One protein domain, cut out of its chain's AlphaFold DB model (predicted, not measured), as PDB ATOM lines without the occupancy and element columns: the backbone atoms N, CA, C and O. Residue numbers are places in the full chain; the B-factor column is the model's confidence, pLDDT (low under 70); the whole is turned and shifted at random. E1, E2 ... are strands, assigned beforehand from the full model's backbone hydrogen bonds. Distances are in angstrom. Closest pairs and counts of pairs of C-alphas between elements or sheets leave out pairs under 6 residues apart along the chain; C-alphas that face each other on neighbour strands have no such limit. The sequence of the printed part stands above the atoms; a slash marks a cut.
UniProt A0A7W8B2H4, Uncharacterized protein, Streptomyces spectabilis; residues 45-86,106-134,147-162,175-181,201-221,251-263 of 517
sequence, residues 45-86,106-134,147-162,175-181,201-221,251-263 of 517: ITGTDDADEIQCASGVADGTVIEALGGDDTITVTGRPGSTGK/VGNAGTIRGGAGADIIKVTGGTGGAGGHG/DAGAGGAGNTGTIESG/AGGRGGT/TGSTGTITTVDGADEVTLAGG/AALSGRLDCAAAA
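AT A GLANCE: This is residues 45 to 86, 106 to 134, 147 to 162, 175 to 181, 201 to 221 and 251 to 263 of the 517 residues of an uncharacterized protein of Streptomyces spectabilis (UniProt A0A7W8B2H4). With little regular structure, the printed part winds in stacked turns, a solenoid walled by the parallel sheet E1 E3 E5 E7 E8 E10 and, facing part of it, the parallel sheet E2 E4 E6; residues 80 to 86, 127 to 134, 147 to 151 and 178 to 181 form an arm. The 128 residues hold ten named strands, E1 to E10, 44 residues: all strand, compact, radius of gyration of the C-alphas 15.3 A, spans 54 by 27 by 21 A.

HOW THE PARTS SIT: E1, 45 to 48, E3, 65 to 70, E5, 111 to 116, E7, 158 to 160, E8, 206 to 208, and E10, 256 to 258, neighbour in that order; N 45 and O 65, 2.9 A, are within hydrogen-bond range. E2, 53 to 56, E4, 74 to 78, and E6, 120 to 124, follow suit; N 54 to O 74 is 2.9 A. The sheets form a sandwich, face to face, planes 7 degrees apart. E9, 215 to 219, pairs with no named strand; it and E6 are near each other.

IN THESE COORDINATES: E5 spans 15.9 A. C-alpha 45 is at (-15.210, -34.207, 1.649), C-alpha 258 at (-14.204, -26.944, -21.484).

THE WHOLE: C-alpha gaps across cuts: 86 to 106, 22.4 A; 134 to 147, 10.2 A; 162 to 175, 19.7 A; 181 to 201, 17.0 A; 221 to 251, 7.4 A. No link printed whole is long. Residues 221, 251 to 254 and 261 are under pLDDT 70.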
ATOM      1  N   ILE A  45     -13.827 -34.314   1.182       97.31
ATOM      2  CA  ILE A  45     -15.210 -34.207   1.649       97.31
ATOM      3  C   ILE A  45     -16.060 -34.994   0.659       97.31
ATOM      4  O   ILE A  45     -16.225 -34.574  -0.481       97.31
ATOM      5  N   THR A  46     -16.569 -36.138   1.103       97.81
ATOM      6  CA  THR A  46     -17.278 -37.090   0.244       97.81
ATOM      7  C   THR A  46     -18.758 -37.141   0.606       97.81
ATOM      8  O   THR A  46     -19.096 -37.187   1.796       97.81
ATOM      9  N   GLY A  47     -19.599 -37.119  -0.420       97.50
ATOM     10  CA  GLY A  47     -21.023 -37.409  -0.386       97.50
ATOM     11  C   GLY A  47     -21.326 -38.907  -0.286       97.50
ATOM     12  O   GLY A  47     -20.558 -39.684   0.297       97.50
ATOM     13  N   THR A  48     -22.468 -39.310  -0.816       97.50
ATOM     14  CA  THR A  48     -23.007 -40.667  -0.838       97.50
ATOM     15  C   THR A  48     -23.441 -41.039  -2.256       97.50
ATOM     16  O   THR A  48     -23.411 -40.222  -3.154       97.50
ATOM     17  N   ASP A  49     -23.836 -42.293  -2.488       97.25
ATOM     18  CA  ASP A  49     -24.387 -42.689  -3.799       97.25
ATOM     19  C   ASP A  49     -25.860 -42.233  -3.994       97.25
ATOM     20  O   ASP A  49     -26.481 -42.574  -5.003       97.25
ATOM     21  N   ASP A  50     -26.442 -41.555  -2.996       97.50
ATOM     22  CA  ASP A  50     -27.767 -40.936  -3.030       97.50
ATOM     23  C   ASP A  50     -27.612 -39.402  -3.076       97.50
ATOM     24  O   ASP A  50     -26.620 -38.873  -2.594       97.50
ATOM     25  N   ALA A  51     -28.656 -38.690  -3.521       97.88
ATOM     26  CA  ALA A  51     -28.669 -37.225  -3.596       97.88
ATOM     27  C   ALA A  51     -28.258 -36.522  -2.284       97.88
ATOM     28  O   ALA A  51     -28.900 -36.695  -1.235       97.88
ATOM     29  N   ASP A  52     -27.264 -35.644  -2.379       98.31
ATOM     30  CA  ASP A  52     -26.653 -34.911  -1.282       98.31
ATOM     31  C   ASP A  52     -26.902 -33.401  -1.325       98.31
ATOM     32  O   ASP A  52     -26.918 -32.740  -2.361       98.31
ATOM     33  N   GLU A  53     -26.989 -32.805  -0.136       98.44
ATOM     34  CA  GLU A  53     -26.874 -31.361   0.058       98.44
ATOM     35  C   GLU A  53     -25.526 -31.029   0.720       98.44
ATOM     36  O   GLU A  53     -25.345 -31.207   1.934       98.44
ATOM     37  N   ILE A  54     -24.579 -30.511  -0.071       98.06
ATOM     38  CA  ILE A  54     -23.230 -30.140   0.376       98.06
ATOM     39  C   ILE A  54     -23.104 -28.616   0.455       98.06
ATOM     40  O   ILE A  54     -23.210 -27.915  -0.548       98.06
ATOM     41  N   GLN A  55     -22.824 -28.068   1.641       98.31
ATOM     42  CA  GLN A  55     -22.675 -26.619   1.837       98.31
ATOM     43  C   GLN A  55     -21.332 -26.235   2.464       98.31
ATOM     44  O   GLN A  55     -21.036 -26.610   3.597       98.31
ATOM     45  N   CYS A  56     -20.550 -25.400   1.778       97.56
ATOM     46  CA  CYS A  56     -19.249 -24.899   2.234       97.56
ATOM     47  C   CYS A  56     -19.287 -23.374   2.412       97.56
ATOM     48  O   CYS A  56     -18.977 -22.601   1.502       97.56
ATOM     49  N   ALA A  57     -19.667 -22.918   3.607       96.31
ATOM     50  CA  ALA A  57     -19.939 -21.501   3.890       96.31
ATOM     51  C   ALA A  57     -18.694 -20.592   3.981       96.31
ATOM     52  O   ALA A  57     -18.827 -19.382   4.154       96.31
ATOM     53  N   SER A  58     -17.486 -21.162   3.956       94.56
ATOM     54  CA  SER A  58     -16.216 -20.413   4.020       94.56
ATOM     55  C   SER A  58     -15.318 -20.649   2.806       94.56
ATOM     56  O   SER A  58     -14.136 -20.307   2.848       94.56
ATOM     57  N   GLY A  59     -15.891 -21.197   1.739       94.94
ATOM     58  CA  GLY A  59     -15.199 -21.595   0.529       94.94
ATOM     59  C   GLY A  59     -14.523 -22.959   0.644       94.94
ATOM     60  O   GLY A  59     -14.576 -23.616   1.688       94.94
ATOM     61  N   VAL A  60     -13.888 -23.362  -0.451       96.44
ATOM     62  CA  VAL A  60     -13.082 -24.581  -0.572       96.44
ATOM     63  C   VAL A  60     -11.625 -24.168  -0.719       96.44
ATOM     64  O   VAL A  60     -11.272 -23.425  -1.635       96.44
ATOM     65  N   ALA A  61     -10.786 -24.597   0.218       95.81
ATOM     66  CA  ALA A  61      -9.361 -24.299   0.228       95.81
ATOM     67  C   ALA A  61      -8.606 -25.088  -0.852       95.81
ATOM     68  O   ALA A  61      -8.999 -26.195  -1.219       95.81
ATOM     69  N   ASP A  62      -7.482 -24.530  -1.302       94.25
ATOM     70  CA  ASP A  62      -6.557 -25.207  -2.212       94.25
ATOM     71  C   ASP A  62      -6.133 -26.580  -1.661       94.25
ATOM     72  O   ASP A  62      -5.910 -26.747  -0.457       94.25
ATOM     73  N   GLY A  63      -6.081 -27.573  -2.547       92.94
ATOM     74  CA  GLY A  63      -5.836 -28.975  -2.211       92.94
ATOM     75  C   GLY A  63      -6.989 -29.712  -1.513       92.94
ATOM     76  O   GLY A  63      -6.816 -30.887  -1.200       92.94
ATOM     77  N   THR A  64      -8.140 -29.072  -1.257       96.50
ATOM     78  CA  THR A  64      -9.358 -29.790  -0.833       96.50
ATOM     79  C   THR A  64     -10.091 -30.351  -2.050       96.50
ATOM     80  O   THR A  64     -10.237 -29.645  -3.046       96.50
ATOM     81  N   VAL A  65     -10.607 -31.574  -1.944       97.31
ATOM     82  CA  VAL A  65     -11.493 -32.212  -2.923       97.31
ATOM     83  C   VAL A  65     -12.879 -32.417  -2.309       97.31
ATOM     84  O   VAL A  65     -12.997 -32.950  -1.203       97.31
ATOM     85  N   ILE A  66     -13.918 -31.989  -3.025       97.50
ATOM     86  CA  ILE A  66     -15.316 -32.356  -2.780       97.50
ATOM     87  C   ILE A  66     -15.729 -33.358  -3.854       97.50
ATOM     88  O   ILE A  66     -15.565 -33.058  -5.034       97.50
ATOM     89  N   GLU A  67     -16.266 -34.507  -3.451       97.62
ATOM     90  CA  GLU A  67     -16.847 -35.509  -4.357       97.62
ATOM     91  C   GLU A  67     -18.257 -35.847  -3.876       97.62
ATOM     92  O   GLU A  67     -18.366 -36.422  -2.792       97.62
ATOM     93  N   ALA A  68     -19.317 -35.491  -4.612       97.12
ATOM     94  CA  ALA A  68     -20.677 -35.855  -4.192       97.12
ATOM     95  C   ALA A  68     -21.042 -37.313  -4.544       97.12
ATOM     96  O   ALA A  68     -21.679 -37.965  -3.735       97.12
ATOM     97  N   LEU A  69     -20.378 -37.895  -5.554       96.25
ATOM     98  CA  LEU A  69     -20.436 -39.305  -5.984       96.25
ATOM     99  C   LEU A  69     -21.586 -39.622  -6.937       96.25
ATOM    100  O   LEU A  69     -21.328 -39.667  -8.136       96.25
ATOM    101  N   GLY A  70     -22.779 -39.961  -6.457       94.19
ATOM    102  CA  GLY A  70     -23.886 -40.361  -7.323       94.19
ATOM    103  C   GLY A  70     -25.224 -39.869  -6.798       94.19
ATOM    104  O   GLY A  70     -25.392 -39.712  -5.598       94.19
ATOM    105  N   GLY A  71     -26.201 -39.714  -7.688       96.94
ATOM    106  CA  GLY A  71     -27.480 -39.091  -7.349       96.94
ATOM    107  C   GLY A  71     -27.554 -37.665  -7.887       96.94
ATOM    108  O   GLY A  71     -26.646 -37.212  -8.558       96.94
ATOM    109  N   ASP A  72     -28.679 -36.987  -7.654       97.75
ATOM    110  CA  ASP A  72     -28.875 -35.605  -8.108       97.75
ATOM    111  C   ASP A  72     -28.464 -34.645  -6.978       97.75
ATOM    112  O   ASP A  72     -29.262 -34.358  -6.071       97.75
ATOM    113  N   ASP A  73     -27.221 -34.177  -6.996       98.19
ATOM    114  CA  ASP A  73     -26.602 -33.477  -5.876       98.19
ATOM    115  C   ASP A  73     -26.796 -31.957  -5.928       98.19
ATOM    116  O   ASP A  73     -26.979 -31.319  -6.964       98.19
ATOM    117  N   THR A  74     -26.747 -31.310  -4.764       98.19
ATOM    118  CA  THR A  74     -26.715 -29.848  -4.647       98.19
ATOM    119  C   THR A  74     -25.504 -29.409  -3.837       98.19
ATOM    120  O   THR A  74     -25.466 -29.525  -2.609       98.19
ATOM    121  N   ILE A  75     -24.535 -28.796  -4.517       98.12
ATOM    122  CA  ILE A  75     -23.300 -28.285  -3.925       98.12
ATOM    123  C   ILE A  75     -23.343 -26.754  -3.895       98.12
ATOM    124  O   ILE A  75     -23.334 -26.089  -4.927       98.12
ATOM    125  N   THR A  76     -23.349 -26.157  -2.702       97.75
ATOM    126  CA  THR A  76     -23.313 -24.699  -2.508       97.75
ATOM    127  C   THR A  76     -22.041 -24.259  -1.789       97.75
ATOM    128  O   THR A  76     -21.830 -24.539  -0.609       97.75
ATOM    129  N   VAL A  77     -21.216 -23.467  -2.469       97.12
ATOM    130  CA  VAL A  77     -19.954 -22.936  -1.948       97.12
ATOM    131  C   VAL A  77     -20.001 -21.413  -1.904       97.12
ATOM    132  O   VAL A  77     -20.298 -20.753  -2.897       97.12
ATOM    133  N   THR A  78     -19.690 -20.828  -0.747       95.69
ATOM    134  CA  THR A  78     -19.622 -19.370  -0.569       95.69
ATOM    135  C   THR A  78     -18.292 -18.974   0.049       95.69
ATOM    136  O   THR A  78     -17.968 -19.400   1.156       95.69
ATOM    137  N   GLY A  79     -17.533 -18.129  -0.644       93.69
ATOM    138  CA  GLY A  79     -16.272 -17.594  -0.155       93.69
ATOM    139  C   GLY A  79     -16.467 -16.724   1.084       93.69
ATOM    140  O   GLY A  79     -17.482 -16.045   1.260       93.69
ATOM    141  N   ARG A  80     -15.469 -16.725   1.968       93.00
ATOM    142  CA  ARG A  80     -15.534 -15.967   3.222       93.00
ATOM    143  C   ARG A  80     -15.662 -14.454   2.959       93.00
ATOM    144  O   ARG A  80     -14.863 -13.919   2.198       93.00
ATOM    145  N   PRO A  81     -16.564 -13.717   3.625       91.88
ATOM    146  CA  PRO A  81     -16.577 -12.259   3.543       91.88
ATOM    147  C   PRO A  81     -15.269 -11.628   4.042       91.88
ATOM    148  O   PRO A  81     -14.670 -12.085   5.022       91.88
ATOM    149  N   GLY A  82     -14.857 -10.541   3.398       89.75
ATOM    150  CA  GLY A  82     -13.731  -9.726   3.822       89.75
ATOM    151  C   GLY A  82     -13.995  -9.014   5.146       89.75
ATOM    152  O   GLY A  82     -15.133  -8.718   5.513       89.75
ATOM    153  N   SER A  83     -12.931  -8.738   5.900       89.62
ATOM    154  CA  SER A  83     -13.046  -8.057   7.194       89.62
ATOM    155  C   SER A  83     -13.448  -6.593   7.028       89.62
ATOM    156  O   SER A  83     -12.852  -5.887   6.221       89.62
ATOM    157  N   THR A  84     -14.366  -6.088   7.845       88.62
ATOM    158  CA  THR A  84     -14.635  -4.645   7.906       88.62
ATOM    159  C   THR A  84     -13.409  -3.881   8.409       88.62
ATOM    160  O   THR A  84     -12.771  -4.276   9.391       88.62
ATOM    161  N   GLY A  85     -13.077  -2.785   7.732       86.56
ATOM    162  CA  GLY A  85     -12.061  -1.840   8.160       86.56
ATOM    163  C   GLY A  85     -12.435  -1.199   9.495       86.56
ATOM    164  O   GLY A  85     -13.602  -0.991   9.806       86.56
ATOM    165  N   LYS A  86     -11.436  -0.902  10.326       89.12
ATOM    166  CA  LYS A  86     -11.665  -0.219  11.605       89.12
ATOM    167  C   LYS A  86     -11.943   1.257  11.374       89.12
ATOM    168  O   LYS A  86     -11.216   1.900  10.617       89.12
ATOM    169  N   VAL A 106     -11.954 -16.408  -1.759       91.44
ATOM    170  CA  VAL A 106     -12.327 -17.211  -2.928       91.44
ATOM    171  C   VAL A 106     -13.464 -18.176  -2.567       91.44
ATOM    172  O   VAL A 106     -13.485 -18.703  -1.453       91.44
ATOM    173  N   GLY A 107     -14.410 -18.385  -3.486       93.94
ATOM    174  CA  GLY A 107     -15.439 -19.420  -3.366       93.94
ATOM    175  C   GLY A 107     -14.813 -20.811  -3.427       93.94
ATOM    176  O   GLY A 107     -14.781 -21.505  -2.417       93.94
ATOM    177  N   ASN A 108     -14.249 -21.193  -4.573       95.56
ATOM    178  CA  ASN A 108     -13.534 -22.456  -4.756       95.56
ATOM    179  C   ASN A 108     -12.071 -22.249  -5.166       95.56
ATOM    180  O   ASN A 108     -11.813 -21.682  -6.223       95.56
ATOM    181  N   ALA A 109     -11.123 -22.739  -4.370       95.00
ATOM    182  CA  ALA A 109      -9.709 -22.852  -4.732       95.00
ATOM    183  C   ALA A 109      -9.230 -24.311  -4.847       95.00
ATOM    184  O   ALA A 109      -8.094 -24.523  -5.258       95.00
ATOM    185  N   GLY A 110     -10.066 -25.286  -4.476       95.81
ATOM    186  CA  GLY A 110      -9.774 -26.715  -4.571       95.81
ATOM    187  C   GLY A 110     -10.440 -27.361  -5.786       95.81
ATOM    188  O   GLY A 110     -10.620 -26.720  -6.822       95.81
ATOM    189  N   THR A 111     -10.826 -28.626  -5.646       96.50
ATOM    190  CA  THR A 111     -11.557 -29.390  -6.663       96.50
ATOM    191  C   THR A 111     -12.971 -29.680  -6.175       96.50
ATOM    192  O   THR A 111     -13.149 -30.167  -5.059       96.50
ATOM    193  N   ILE A 112     -13.969 -29.404  -7.008       97.31
ATOM    194  CA  ILE A 112     -15.365 -29.794  -6.790       97.31
ATOM    195  C   ILE A 112     -15.750 -30.760  -7.904       97.31
ATOM    196  O   ILE A 112     -15.558 -30.421  -9.069       97.31
ATOM    197  N   ARG A 113     -16.283 -31.923  -7.540       97.25
ATOM    198  CA  ARG A 113     -16.875 -32.912  -8.442       97.25
ATOM    199  C   ARG A 113     -18.327 -33.094  -8.033       97.25
ATOM    200  O   ARG A 113     -18.545 -33.364  -6.849       97.25
ATOM    201  N   GLY A 114     -19.265 -32.902  -8.961       96.12
ATOM    202  CA  GLY A 114     -20.663 -33.286  -8.749       96.12
ATOM    203  C   GLY A 114     -20.713 -34.794  -8.566       96.12
ATOM    204  O   GLY A 114     -20.542 -35.293  -7.460       96.12
ATOM    205  N   GLY A 115     -20.679 -35.545  -9.643       95.88
ATOM    206  CA  GLY A 115     -20.792 -36.988  -9.535       95.88
ATOM    207  C   GLY A 115     -21.530 -37.498 -10.742       95.88
ATOM    208  O   GLY A 115     -21.529 -36.835 -11.760       95.88
ATOM    209  N   ALA A 116     -22.075 -38.703 -10.662       95.50
ATOM    210  CA  ALA A 116     -23.008 -39.181 -11.667       95.50
ATOM    211  C   ALA A 116     -24.432 -38.752 -11.293       95.50
ATOM    212  O   ALA A 116     -24.928 -39.199 -10.258       95.50
ATOM    213  N   GLY A 117     -25.131 -38.038 -12.166       95.31
ATOM    214  CA  GLY A 117     -26.513 -37.617 -11.928       95.31
ATOM    215  C   GLY A 117     -26.775 -36.213 -12.447       95.31
ATOM    216  O   GLY A 117     -26.000 -35.691 -13.229       95.31
ATOM    217  N   ALA A 118     -27.927 -35.630 -12.115       95.94
ATOM    218  CA  ALA A 118     -28.234 -34.255 -12.505       95.94
ATOM    219  C   ALA A 118     -27.890 -33.288 -11.365       95.94
ATOM    220  O   ALA A 118     -28.720 -33.043 -10.479       95.94
ATOM    221  N   ASP A 119     -26.693 -32.708 -11.408       97.12
ATOM    222  CA  ASP A 119     -26.130 -31.958 -10.290       97.12
ATOM    223  C   ASP A 119     -26.331 -30.443 -10.395       97.12
ATOM    224  O   ASP A 119     -26.340 -29.823 -11.460       97.12
ATOM    225  N   ILE A 120     -26.444 -29.783  -9.241       96.88
ATOM    226  CA  ILE A 120     -26.481 -28.322  -9.127       96.88
ATOM    227  C   ILE A 120     -25.262 -27.852  -8.338       96.88
ATOM    228  O   ILE A 120     -25.229 -27.912  -7.106       96.88
ATOM    229  N   ILE A 121     -24.287 -27.269  -9.036       97.06
ATOM    230  CA  ILE A 121     -23.075 -26.710  -8.432       97.06
ATOM    231  C   ILE A 121     -23.153 -25.185  -8.442       97.06
ATOM    232  O   ILE A 121     -23.061 -24.529  -9.477       97.06
ATOM    233  N   LYS A 122     -23.265 -24.579  -7.260       96.81
ATOM    234  CA  LYS A 122     -23.305 -23.126  -7.081       96.81
ATOM    235  C   LYS A 122     -22.111 -22.629  -6.282       96.81
ATOM    236  O   LYS A 122     -22.032 -22.830  -5.072       96.81
ATOM    237  N   VAL A 123     -21.233 -21.870  -6.929       95.06
ATOM    238  CA  VAL A 123     -20.038 -21.289  -6.306       95.06
ATOM    239  C   VAL A 123     -20.116 -19.767  -6.339       95.06
ATOM    240  O   VAL A 123     -20.333 -19.158  -7.380       95.06
ATOM    241  N   THR A 124     -19.951 -19.116  -5.192       94.44
ATOM    242  CA  THR A 124     -19.943 -17.650  -5.089       94.44
ATOM    243  C   THR A 124     -18.720 -17.169  -4.322       94.44
ATOM    244  O   THR A 124     -18.433 -17.661  -3.234       94.44
ATOM    245  N   GLY A 125     -18.007 -16.180  -4.856       91.62
ATOM    246  CA  GLY A 125     -16.909 -15.523  -4.157       91.62
ATOM    247  C   GLY A 125     -17.398 -14.718  -2.951       91.62
ATOM    248  O   GLY A 125     -18.526 -14.225  -2.912       91.62
ATOM    249  N   GLY A 126     -16.546 -14.559  -1.945       89.88
ATOM    250  CA  GLY A 126     -16.865 -13.781  -0.753       89.88
ATOM    251  C   GLY A 126     -16.999 -12.293  -1.058       89.88
ATOM    252  O   GLY A 126     -16.299 -11.751  -1.909       89.88
ATOM    253  N   THR A 127     -17.878 -11.587  -0.356       88.88
ATOM    254  CA  THR A 127     -17.985 -10.129  -0.507       88.88
ATOM    255  C   THR A 127     -16.750  -9.428   0.055       88.88
ATOM    256  O   THR A 127     -16.234  -9.839   1.093       88.88
ATOM    257  N   GLY A 128     -16.315  -8.334  -0.558       84.44
ATOM    258  CA  GLY A 128     -15.306  -7.451   0.008       84.44
ATOM    259  C   GLY A 128     -15.774  -6.810   1.313       84.44
ATOM    260  O   GLY A 128     -16.958  -6.521   1.497       84.44
ATOM    261  N   GLY A 129     -14.846  -6.604   2.244       84.31
ATOM    262  CA  GLY A 129     -15.119  -5.924   3.505       84.31
ATOM    263  C   GLY A 129     -15.381  -4.435   3.291       84.31
ATOM    264  O   GLY A 129     -14.765  -3.803   2.434       84.31
ATOM    265  N   ALA A 130     -16.277  -3.845   4.079       85.69
ATOM    266  CA  ALA A 130     -16.485  -2.399   4.050       85.69
ATOM    267  C   ALA A 130     -15.245  -1.651   4.566       85.69
ATOM    268  O   ALA A 130     -14.573  -2.130   5.481       85.69
ATOM    269  N   GLY A 131     -14.954  -0.477   4.008       79.81
ATOM    270  CA  GLY A 131     -13.944   0.424   4.559       79.81
ATOM    271  C   GLY A 131     -14.407   1.059   5.872       79.81
ATOM    272  O   GLY A 131     -15.598   1.305   6.059       79.81
ATOM    273  N   GLY A 132     -13.483   1.320   6.795       81.25
ATOM    274  CA  GLY A 132     -13.790   1.979   8.067       81.25
ATOM    275  C   GLY A 132     -14.147   3.454   7.879       81.25
ATOM    276  O   GLY A 132     -13.655   4.111   6.960       81.25
ATOM    277  N   HIS A 133     -14.974   4.016   8.752       79.94
ATOM    278  CA  HIS A 133     -15.308   5.440   8.710       79.94
ATOM    279  C   HIS A 133     -14.105   6.314   9.089       79.94
ATOM    280  O   HIS A 133     -13.283   5.928   9.917       79.94
ATOM    281  N   GLY A 134     -13.985   7.508   8.507       71.69
ATOM    282  CA  GLY A 134     -12.986   8.489   8.934       71.69
ATOM    283  C   GLY A 134     -13.309   9.059  10.317       71.69
ATOM    284  O   GLY A 134     -14.473   9.289  10.640       71.69
ATOM    285  N   ASP A 147     -10.854   2.832   2.286       78.69
ATOM    286  CA  ASP A 147     -11.344   2.197   1.061       78.69
ATOM    287  C   ASP A 147     -11.974   0.833   1.363       78.69
ATOM    288  O   ASP A 147     -11.656   0.189   2.369       78.69
ATOM    289  N   ALA A 148     -12.882   0.371   0.509       77.31
ATOM    290  CA  ALA A 148     -13.427  -0.972   0.656       77.31
ATOM    291  C   ALA A 148     -12.477  -2.061   0.144       77.31
ATOM    292  O   ALA A 148     -11.638  -1.830  -0.723       77.31
ATOM    293  N   GLY A 149     -12.662  -3.278   0.649       76.31
ATOM    294  CA  GLY A 149     -12.020  -4.462   0.096       76.31
ATOM    295  C   GLY A 149     -12.668  -4.891  -1.219       76.31
ATOM    296  O   GLY A 149     -13.872  -4.726  -1.407       76.31
ATOM    297  N   ALA A 150     -11.884  -5.476  -2.122       79.38
ATOM    298  CA  ALA A 150     -12.406  -6.098  -3.337       79.38
ATOM    299  C   ALA A 150     -13.229  -7.361  -3.022       79.38
ATOM    300  O   ALA A 150     -13.014  -8.008  -1.993       79.38
ATOM    301  N   GLY A 151     -14.154  -7.728  -3.907       80.44
ATOM    302  CA  GLY A 151     -14.835  -9.020  -3.871       80.44
ATOM    303  C   GLY A 151     -13.878 -10.174  -4.172       80.44
ATOM    304  O   GLY A 151     -12.896 -10.008  -4.894       80.44
ATOM    305  N   GLY A 152     -14.150 -11.346  -3.607       80.25
ATOM    306  CA  GLY A 152     -13.387 -12.567  -3.857       80.25
ATOM    307  C   GLY A 152     -13.765 -13.222  -5.182       80.25
ATOM    308  O   GLY A 152     -14.885 -13.056  -5.660       80.25
ATOM    309  N   ALA A 153     -12.846 -13.983  -5.774       84.25
ATOM    310  CA  ALA A 153     -13.145 -14.769  -6.969       84.25
ATOM    311  C   ALA A 153     -14.186 -15.862  -6.667       84.25
ATOM    312  O   ALA A 153     -14.179 -16.427  -5.571       84.25
ATOM    313  N   GLY A 154     -15.062 -16.181  -7.619       86.75
ATOM    314  CA  GLY A 154     -15.962 -17.331  -7.512       86.75
ATOM    315  C   GLY A 154     -15.177 -18.636  -7.531       86.75
ATOM    316  O   GLY A 154     -15.181 -19.362  -6.541       86.75
ATOM    317  N   ASN A 155     -14.428 -18.886  -8.604       91.50
ATOM    318  CA  ASN A 155     -13.604 -20.083  -8.775       91.50
ATOM    319  C   ASN A 155     -12.167 -19.735  -9.194       91.50
ATOM    320  O   ASN A 155     -11.963 -19.001 -10.155       91.50
ATOM    321  N   THR A 156     -11.171 -20.290  -8.510       90.94
ATOM    322  CA  THR A 156      -9.757 -20.319  -8.925       90.94
ATOM    323  C   THR A 156      -9.214 -21.746  -9.042       90.94
ATOM    324  O   THR A 156      -8.086 -21.906  -9.499       90.94
ATOM    325  N   GLY A 157      -9.977 -22.747  -8.593       93.69
ATOM    326  CA  GLY A 157      -9.628 -24.165  -8.653       93.69
ATOM    327  C   GLY A 157     -10.287 -24.882  -9.832       93.69
ATOM    328  O   GLY A 157     -10.479 -24.286 -10.896       93.69
ATOM    329  N   THR A 158     -10.649 -26.147  -9.631       94.62
ATOM    330  CA  THR A 158     -11.311 -26.993 -10.633       94.62
ATOM    331  C   THR A 158     -12.752 -27.279 -10.224       94.62
ATOM    332  O   THR A 158     -13.023 -27.565  -9.056       94.62
ATOM    333  N   ILE A 159     -13.670 -27.210 -11.185       95.19
ATOM    334  CA  ILE A 159     -15.038 -27.718 -11.060       95.19
ATOM    335  C   ILE A 159     -15.246 -28.726 -12.190       95.19
ATOM    336  O   ILE A 159     -15.049 -28.370 -13.346       95.19
ATOM    337  N   GLU A 160     -15.613 -29.951 -11.842       94.88
ATOM    338  CA  GLU A 160     -16.015 -31.031 -12.747       94.88
ATOM    339  C   GLU A 160     -17.496 -31.308 -12.459       94.88
ATOM    340  O   GLU A 160     -17.842 -31.554 -11.299       94.88
ATOM    341  N   SER A 161     -18.375 -31.186 -13.455       92.06
ATOM    342  CA  SER A 161     -19.814 -31.384 -13.228       92.06
ATOM    343  C   SER A 161     -20.138 -32.851 -12.926       92.06
ATOM    344  O   SER A 161     -20.744 -33.108 -11.897       92.06
ATOM    345  N   GLY A 162     -19.524 -33.790 -13.653       91.31
ATOM    346  CA  GLY A 162     -19.616 -35.228 -13.385       91.31
ATOM    347  C   GLY A 162     -18.450 -36.048 -13.963       91.31
ATOM    348  O   GLY A 162     -17.423 -35.482 -14.355       91.31
ATOM    349  N   ALA A 175     -20.177 -17.364  -9.574       88.56
ATOM    350  CA  ALA A 175     -20.262 -15.915  -9.446       88.56
ATOM    351  C   ALA A 175     -19.109 -15.327  -8.629       88.56
ATOM    352  O   ALA A 175     -18.759 -15.828  -7.560       88.56
ATOM    353  N   GLY A 176     -18.563 -14.201  -9.080       84.19
ATOM    354  CA  GLY A 176     -17.633 -13.408  -8.284       84.19
ATOM    355  C   GLY A 176     -18.326 -12.746  -7.095       84.19
ATOM    356  O   GLY A 176     -19.509 -12.402  -7.137       84.19
ATOM    357  N   GLY A 177     -17.578 -12.534  -6.018       80.25
ATOM    358  CA  GLY A 177     -18.051 -11.799  -4.854       80.25
ATOM    359  C   GLY A 177     -18.265 -10.321  -5.165       80.25
ATOM    360  O   GLY A 177     -17.601  -9.738  -6.017       80.25
ATOM    361  N   ARG A 178     -19.187  -9.664  -4.462       83.19
ATOM    362  CA  ARG A 178     -19.353  -8.205  -4.591       83.19
ATOM    363  C   ARG A 178     -18.178  -7.468  -3.957       83.19
ATOM    364  O   ARG A 178     -17.700  -7.896  -2.911       83.19
ATOM    365  N   GLY A 179     -17.769  -6.345  -4.529       77.25
ATOM    366  CA  GLY A 179     -16.877  -5.399  -3.872       77.25
ATOM    367  C   GLY A 179     -17.491  -4.829  -2.597       77.25
ATOM    368  O   GLY A 179     -18.714  -4.735  -2.465       77.25
ATOM    369  N   GLY A 180     -16.642  -4.474  -1.637       74.81
ATOM    370  CA  GLY A 180     -17.064  -3.821  -0.404       74.81
ATOM    371  C   GLY A 180     -17.516  -2.380  -0.642       74.81
ATOM    372  O   GLY A 180     -17.183  -1.752  -1.646       74.81
ATOM    373  N   THR A 181     -18.229  -1.812   0.326       79.50
ATOM    374  CA  THR A 181     -18.596  -0.387   0.322       79.50
ATOM    375  C   THR A 181     -17.479   0.476   0.905       79.50
ATOM    376  O   THR A 181     -16.969   0.168   1.989       79.50
ATOM    377  N   THR A 201     -13.789 -11.551  -9.555       71.50
ATOM    378  CA  THR A 201     -13.942 -12.292 -10.815       71.50
ATOM    379  C   THR A 201     -14.885 -13.486 -10.634       71.50
ATOM    380  O   THR A 201     -14.965 -14.051  -9.547       71.50
ATOM    381  N   GLY A 202     -15.613 -13.878 -11.679       70.69
ATOM    382  CA  GLY A 202     -16.430 -15.093 -11.706       70.69
ATOM    383  C   GLY A 202     -15.560 -16.333 -11.570       70.69
ATOM    384  O   GLY A 202     -15.466 -16.907 -10.489       70.69
ATOM    385  N   SER A 203     -14.856 -16.700 -12.637       78.69
ATOM    386  CA  SER A 203     -13.904 -17.811 -12.639       78.69
ATOM    387  C   SER A 203     -12.560 -17.406 -13.246       78.69
ATOM    388  O   SER A 203     -12.499 -16.815 -14.322       78.69
ATOM    389  N   THR A 204     -11.471 -17.755 -12.569       80.75
ATOM    390  CA  THR A 204     -10.104 -17.776 -13.110       80.75
ATOM    391  C   THR A 204      -9.533 -19.198 -13.164       80.75
ATOM    392  O   THR A 204      -8.399 -19.364 -13.602       80.75
ATOM    393  N   GLY A 205     -10.275 -20.183 -12.649       83.88
ATOM    394  CA  GLY A 205      -9.901 -21.594 -12.622       83.88
ATOM    395  C   GLY A 205     -10.384 -22.360 -13.853       83.88
ATOM    396  O   GLY A 205     -10.754 -21.753 -14.863       83.88
ATOM    397  N   THR A 206     -10.395 -23.686 -13.742       86.25
ATOM    398  CA  THR A 206     -10.931 -24.593 -14.765       86.25
ATOM    399  C   THR A 206     -12.344 -25.012 -14.391       86.25
ATOM    400  O   THR A 206     -12.625 -25.304 -13.226       86.25
ATOM    401  N   ILE A 207     -13.235 -25.022 -15.372       87.44
ATOM    402  CA  ILE A 207     -14.553 -25.640 -15.274       87.44
ATOM    403  C   ILE A 207     -14.640 -26.624 -16.431       87.44
ATOM    404  O   ILE A 207     -14.387 -26.237 -17.571       87.44
ATOM    405  N   THR A 208     -14.947 -27.872 -16.116       88.31
ATOM    406  CA  THR A 208     -15.138 -28.938 -17.088       88.31
ATOM    407  C   THR A 208     -16.532 -29.498 -16.890       88.31
ATOM    408  O   THR A 208     -16.849 -29.968 -15.794       88.31
ATOM    409  N   THR A 209     -17.364 -29.405 -17.918       85.44
ATOM    410  CA  THR A 209     -18.591 -30.203 -17.984       85.44
ATOM    411  C   THR A 209     -18.300 -31.511 -18.711       85.44
ATOM    412  O   THR A 209     -17.276 -31.631 -19.391       85.44
ATOM    413  N   VAL A 210     -19.112 -32.530 -18.466       83.31
ATOM    414  CA  VAL A 210     -18.951 -33.870 -19.051       83.31
ATOM    415  C   VAL A 210     -20.132 -34.183 -19.959       83.31
ATOM    416  O   VAL A 210     -20.947 -33.314 -20.227       83.31
ATOM    417  N   ASP A 211     -20.170 -35.393 -20.519       74.69
ATOM    418  CA  ASP A 211     -21.268 -35.833 -21.375       74.69
ATOM    419  C   ASP A 211     -22.626 -35.561 -20.690       74.69
ATOM    420  O   ASP A 211     -22.832 -35.918 -19.534       74.69
ATOM    421  N   GLY A 212     -23.552 -34.915 -21.401       74.56
ATOM    422  CA  GLY A 212     -24.795 -34.416 -20.804       74.56
ATOM    423  C   GLY A 212     -25.125 -33.025 -21.331       74.56
ATOM    424  O   GLY A 212     -24.244 -32.296 -21.753       74.56
ATOM    425  N   ALA A 213     -26.409 -32.670 -21.405       73.25
ATOM    426  CA  ALA A 213     -26.795 -31.334 -21.863       73.25
ATOM    427  C   ALA A 213     -26.713 -30.348 -20.695       73.25
ATOM    428  O   ALA A 213     -27.722 -30.147 -20.001       73.25
ATOM    429  N   ASP A 214     -25.557 -29.730 -20.486       83.94
ATOM    430  CA  ASP A 214     -25.256 -28.985 -19.270       83.94
ATOM    431  C   ASP A 214     -25.523 -27.482 -19.408       83.94
ATOM    432  O   ASP A 214     -25.589 -26.882 -20.488       83.94
ATOM    433  N   GLU A 215     -25.748 -26.838 -18.265       88.19
ATOM    434  CA  GLU A 215     -25.928 -25.394 -18.171       88.19
ATOM    435  C   GLU A 215     -24.819 -24.774 -17.322       88.19
ATOM    436  O   GLU A 215     -24.746 -24.976 -16.110       88.19
ATOM    437  N   VAL A 216     -23.981 -23.939 -17.941       85.69
ATOM    438  CA  VAL A 216     -22.910 -23.219 -17.241       85.69
ATOM    439  C   VAL A 216     -23.208 -21.727 -17.227       85.69
ATOM    440  O   VAL A 216     -23.189 -21.047 -18.250       85.69
ATOM    441  N   THR A 217     -23.433 -21.173 -16.039       86.31
ATOM    442  CA  THR A 217     -23.585 -19.732 -15.830       86.31
ATOM    443  C   THR A 217     -22.359 -19.161 -15.129       86.31
ATOM    444  O   THR A 217     -22.101 -19.449 -13.958       86.31
ATOM    445  N   LEU A 218     -21.635 -18.270 -15.809       78.19
ATOM    446  CA  LEU A 218     -20.507 -17.536 -15.237       78.19
ATOM    447  C   LEU A 218     -20.866 -16.062 -15.086       78.19
ATOM    448  O   LEU A 218     -21.257 -15.387 -16.043       78.19
ATOM    449  N   ALA A 219     -20.705 -15.547 -13.871       79.00
ATOM    450  CA  ALA A 219     -21.015 -14.170 -13.535       79.00
ATOM    451  C   ALA A 219     -19.834 -13.469 -12.867       79.00
ATOM    452  O   ALA A 219     -19.269 -13.920 -11.870       79.00
ATOM    453  N   GLY A 220     -19.504 -12.293 -13.383       72.56
ATOM    454  CA  GLY A 220     -18.630 -11.354 -12.695       72.56
ATOM    455  C   GLY A 220     -19.235 -10.836 -11.388       72.56
ATOM    456  O   GLY A 220     -20.445 -10.635 -11.284       72.56
ATOM    457  N   GLY A 221     -18.396 -10.553 -10.396       69.06
ATOM    458  CA  GLY A 221     -18.793  -9.855  -9.181       69.06
ATOM    459  C   GLY A 221     -19.098  -8.382  -9.448       69.06
ATOM    460  O   GLY A 221     -18.480  -7.725 -10.290       69.06
ATOM    461  N   ALA A 251     -14.469  -9.674 -14.100       58.22
ATOM    462  CA  ALA A 251     -14.761 -10.455 -15.311       58.22
ATOM    463  C   ALA A 251     -15.502 -11.757 -15.001       58.22
ATOM    464  O   ALA A 251     -15.292 -12.323 -13.930       58.22
ATOM    465  N   ALA A 252     -16.335 -12.245 -15.925       60.97
ATOM    466  CA  ALA A 252     -17.038 -13.514 -15.731       60.97
ATOM    467  C   ALA A 252     -16.085 -14.713 -15.865       60.97
ATOM    468  O   ALA A 252     -16.079 -15.569 -14.982       60.97
ATOM    469  N   LEU A 253     -15.219 -14.726 -16.887       66.88
ATOM    470  CA  LEU A 253     -14.209 -15.770 -17.084       66.88
ATOM    471  C   LEU A 253     -12.845 -15.186 -17.487       66.88
ATOM    472  O   LEU A 253     -12.734 -14.396 -18.427       66.88
ATOM    473  N   SER A 254     -11.793 -15.612 -16.787       67.19
ATOM    474  CA  SER A 254     -10.390 -15.400 -17.171       67.19
ATOM    475  C   SER A 254      -9.559 -16.689 -17.199       67.19
ATOM    476  O   SER A 254      -8.349 -16.613 -17.420       67.19
ATOM    477  N   GLY A 255     -10.193 -17.831 -16.907       74.06
ATOM    478  CA  GLY A 255      -9.615 -19.176 -16.922       74.06
ATOM    479  C   GLY A 255     -10.065 -19.983 -18.142       74.06
ATOM    480  O   GLY A 255     -10.241 -19.419 -19.222       74.06
ATOM    481  N   ARG A 256     -10.257 -21.291 -17.961       78.94
ATOM    482  CA  ARG A 256     -10.640 -22.234 -19.022       78.94
ATOM    483  C   ARG A 256     -12.002 -22.858 -18.704       78.94
ATOM    484  O   ARG A 256     -12.214 -23.300 -17.577       78.94
ATOM    485  N   LEU A 257     -12.907 -22.841 -19.674       80.75
ATOM    486  CA  LEU A 257     -14.164 -23.580 -19.672       80.75
ATOM    487  C   LEU A 257     -14.094 -24.570 -20.833       80.75
ATOM    488  O   LEU A 257     -13.978 -24.128 -21.974       80.75
ATOM    489  N   ASP A 258     -14.124 -25.856 -20.511       80.88
ATOM    490  CA  ASP A 258     -14.204 -26.944 -21.484       80.88
ATOM    491  C   ASP A 258     -15.541 -27.653 -21.278       80.88
ATOM    492  O   ASP A 258     -15.804 -28.130 -20.172       80.88
ATOM    493  N   CYS A 259     -16.372 -27.707 -22.307       77.88
ATOM    494  CA  CYS A 259     -17.578 -28.519 -22.315       77.88
ATOM    495  C   CYS A 259     -17.372 -29.778 -23.168       77.88
ATOM    496  O   CYS A 259     -16.326 -29.942 -23.810       77.88
ATOM    497  N   ALA A 260     -18.286 -30.736 -23.043       73.44
ATOM    498  CA  ALA A 260     -18.097 -32.088 -23.551       73.44
ATOM    499  C   ALA A 260     -18.920 -32.337 -24.818       73.44
ATOM    500  O   ALA A 260     -19.225 -31.423 -25.569       73.44
ATOM    501  N   ALA A 261     -19.190 -33.608 -25.122       63.03
ATOM    502  CA  ALA A 261     -19.748 -34.020 -26.401       63.03
ATOM    503  C   ALA A 261     -21.293 -34.013 -26.441       63.03
ATOM    504  O   ALA A 261     -21.912 -34.970 -26.925       63.03
ATOM    505  N   ALA A 262     -21.928 -32.963 -25.915       72.19
ATOM    506  CA  ALA A 262     -23.375 -32.788 -25.934       72.19
ATOM    507  C   ALA A 262     -23.786 -31.314 -26.104       72.19
ATOM    508  O   ALA A 262     -22.973 -30.418 -26.000       72.19
ATOM    509  N   ALA A 263     -25.073 -31.081 -26.397       73.06
ATOM    510  CA  ALA A 263     -25.612 -29.734 -26.580       73.06
ATOM    511  C   ALA A 263     -25.614 -28.948 -25.259       73.06
ATOM    512  O   ALA A 263     -26.483 -29.164 -24.401       73.06
TER     513      ALA A 263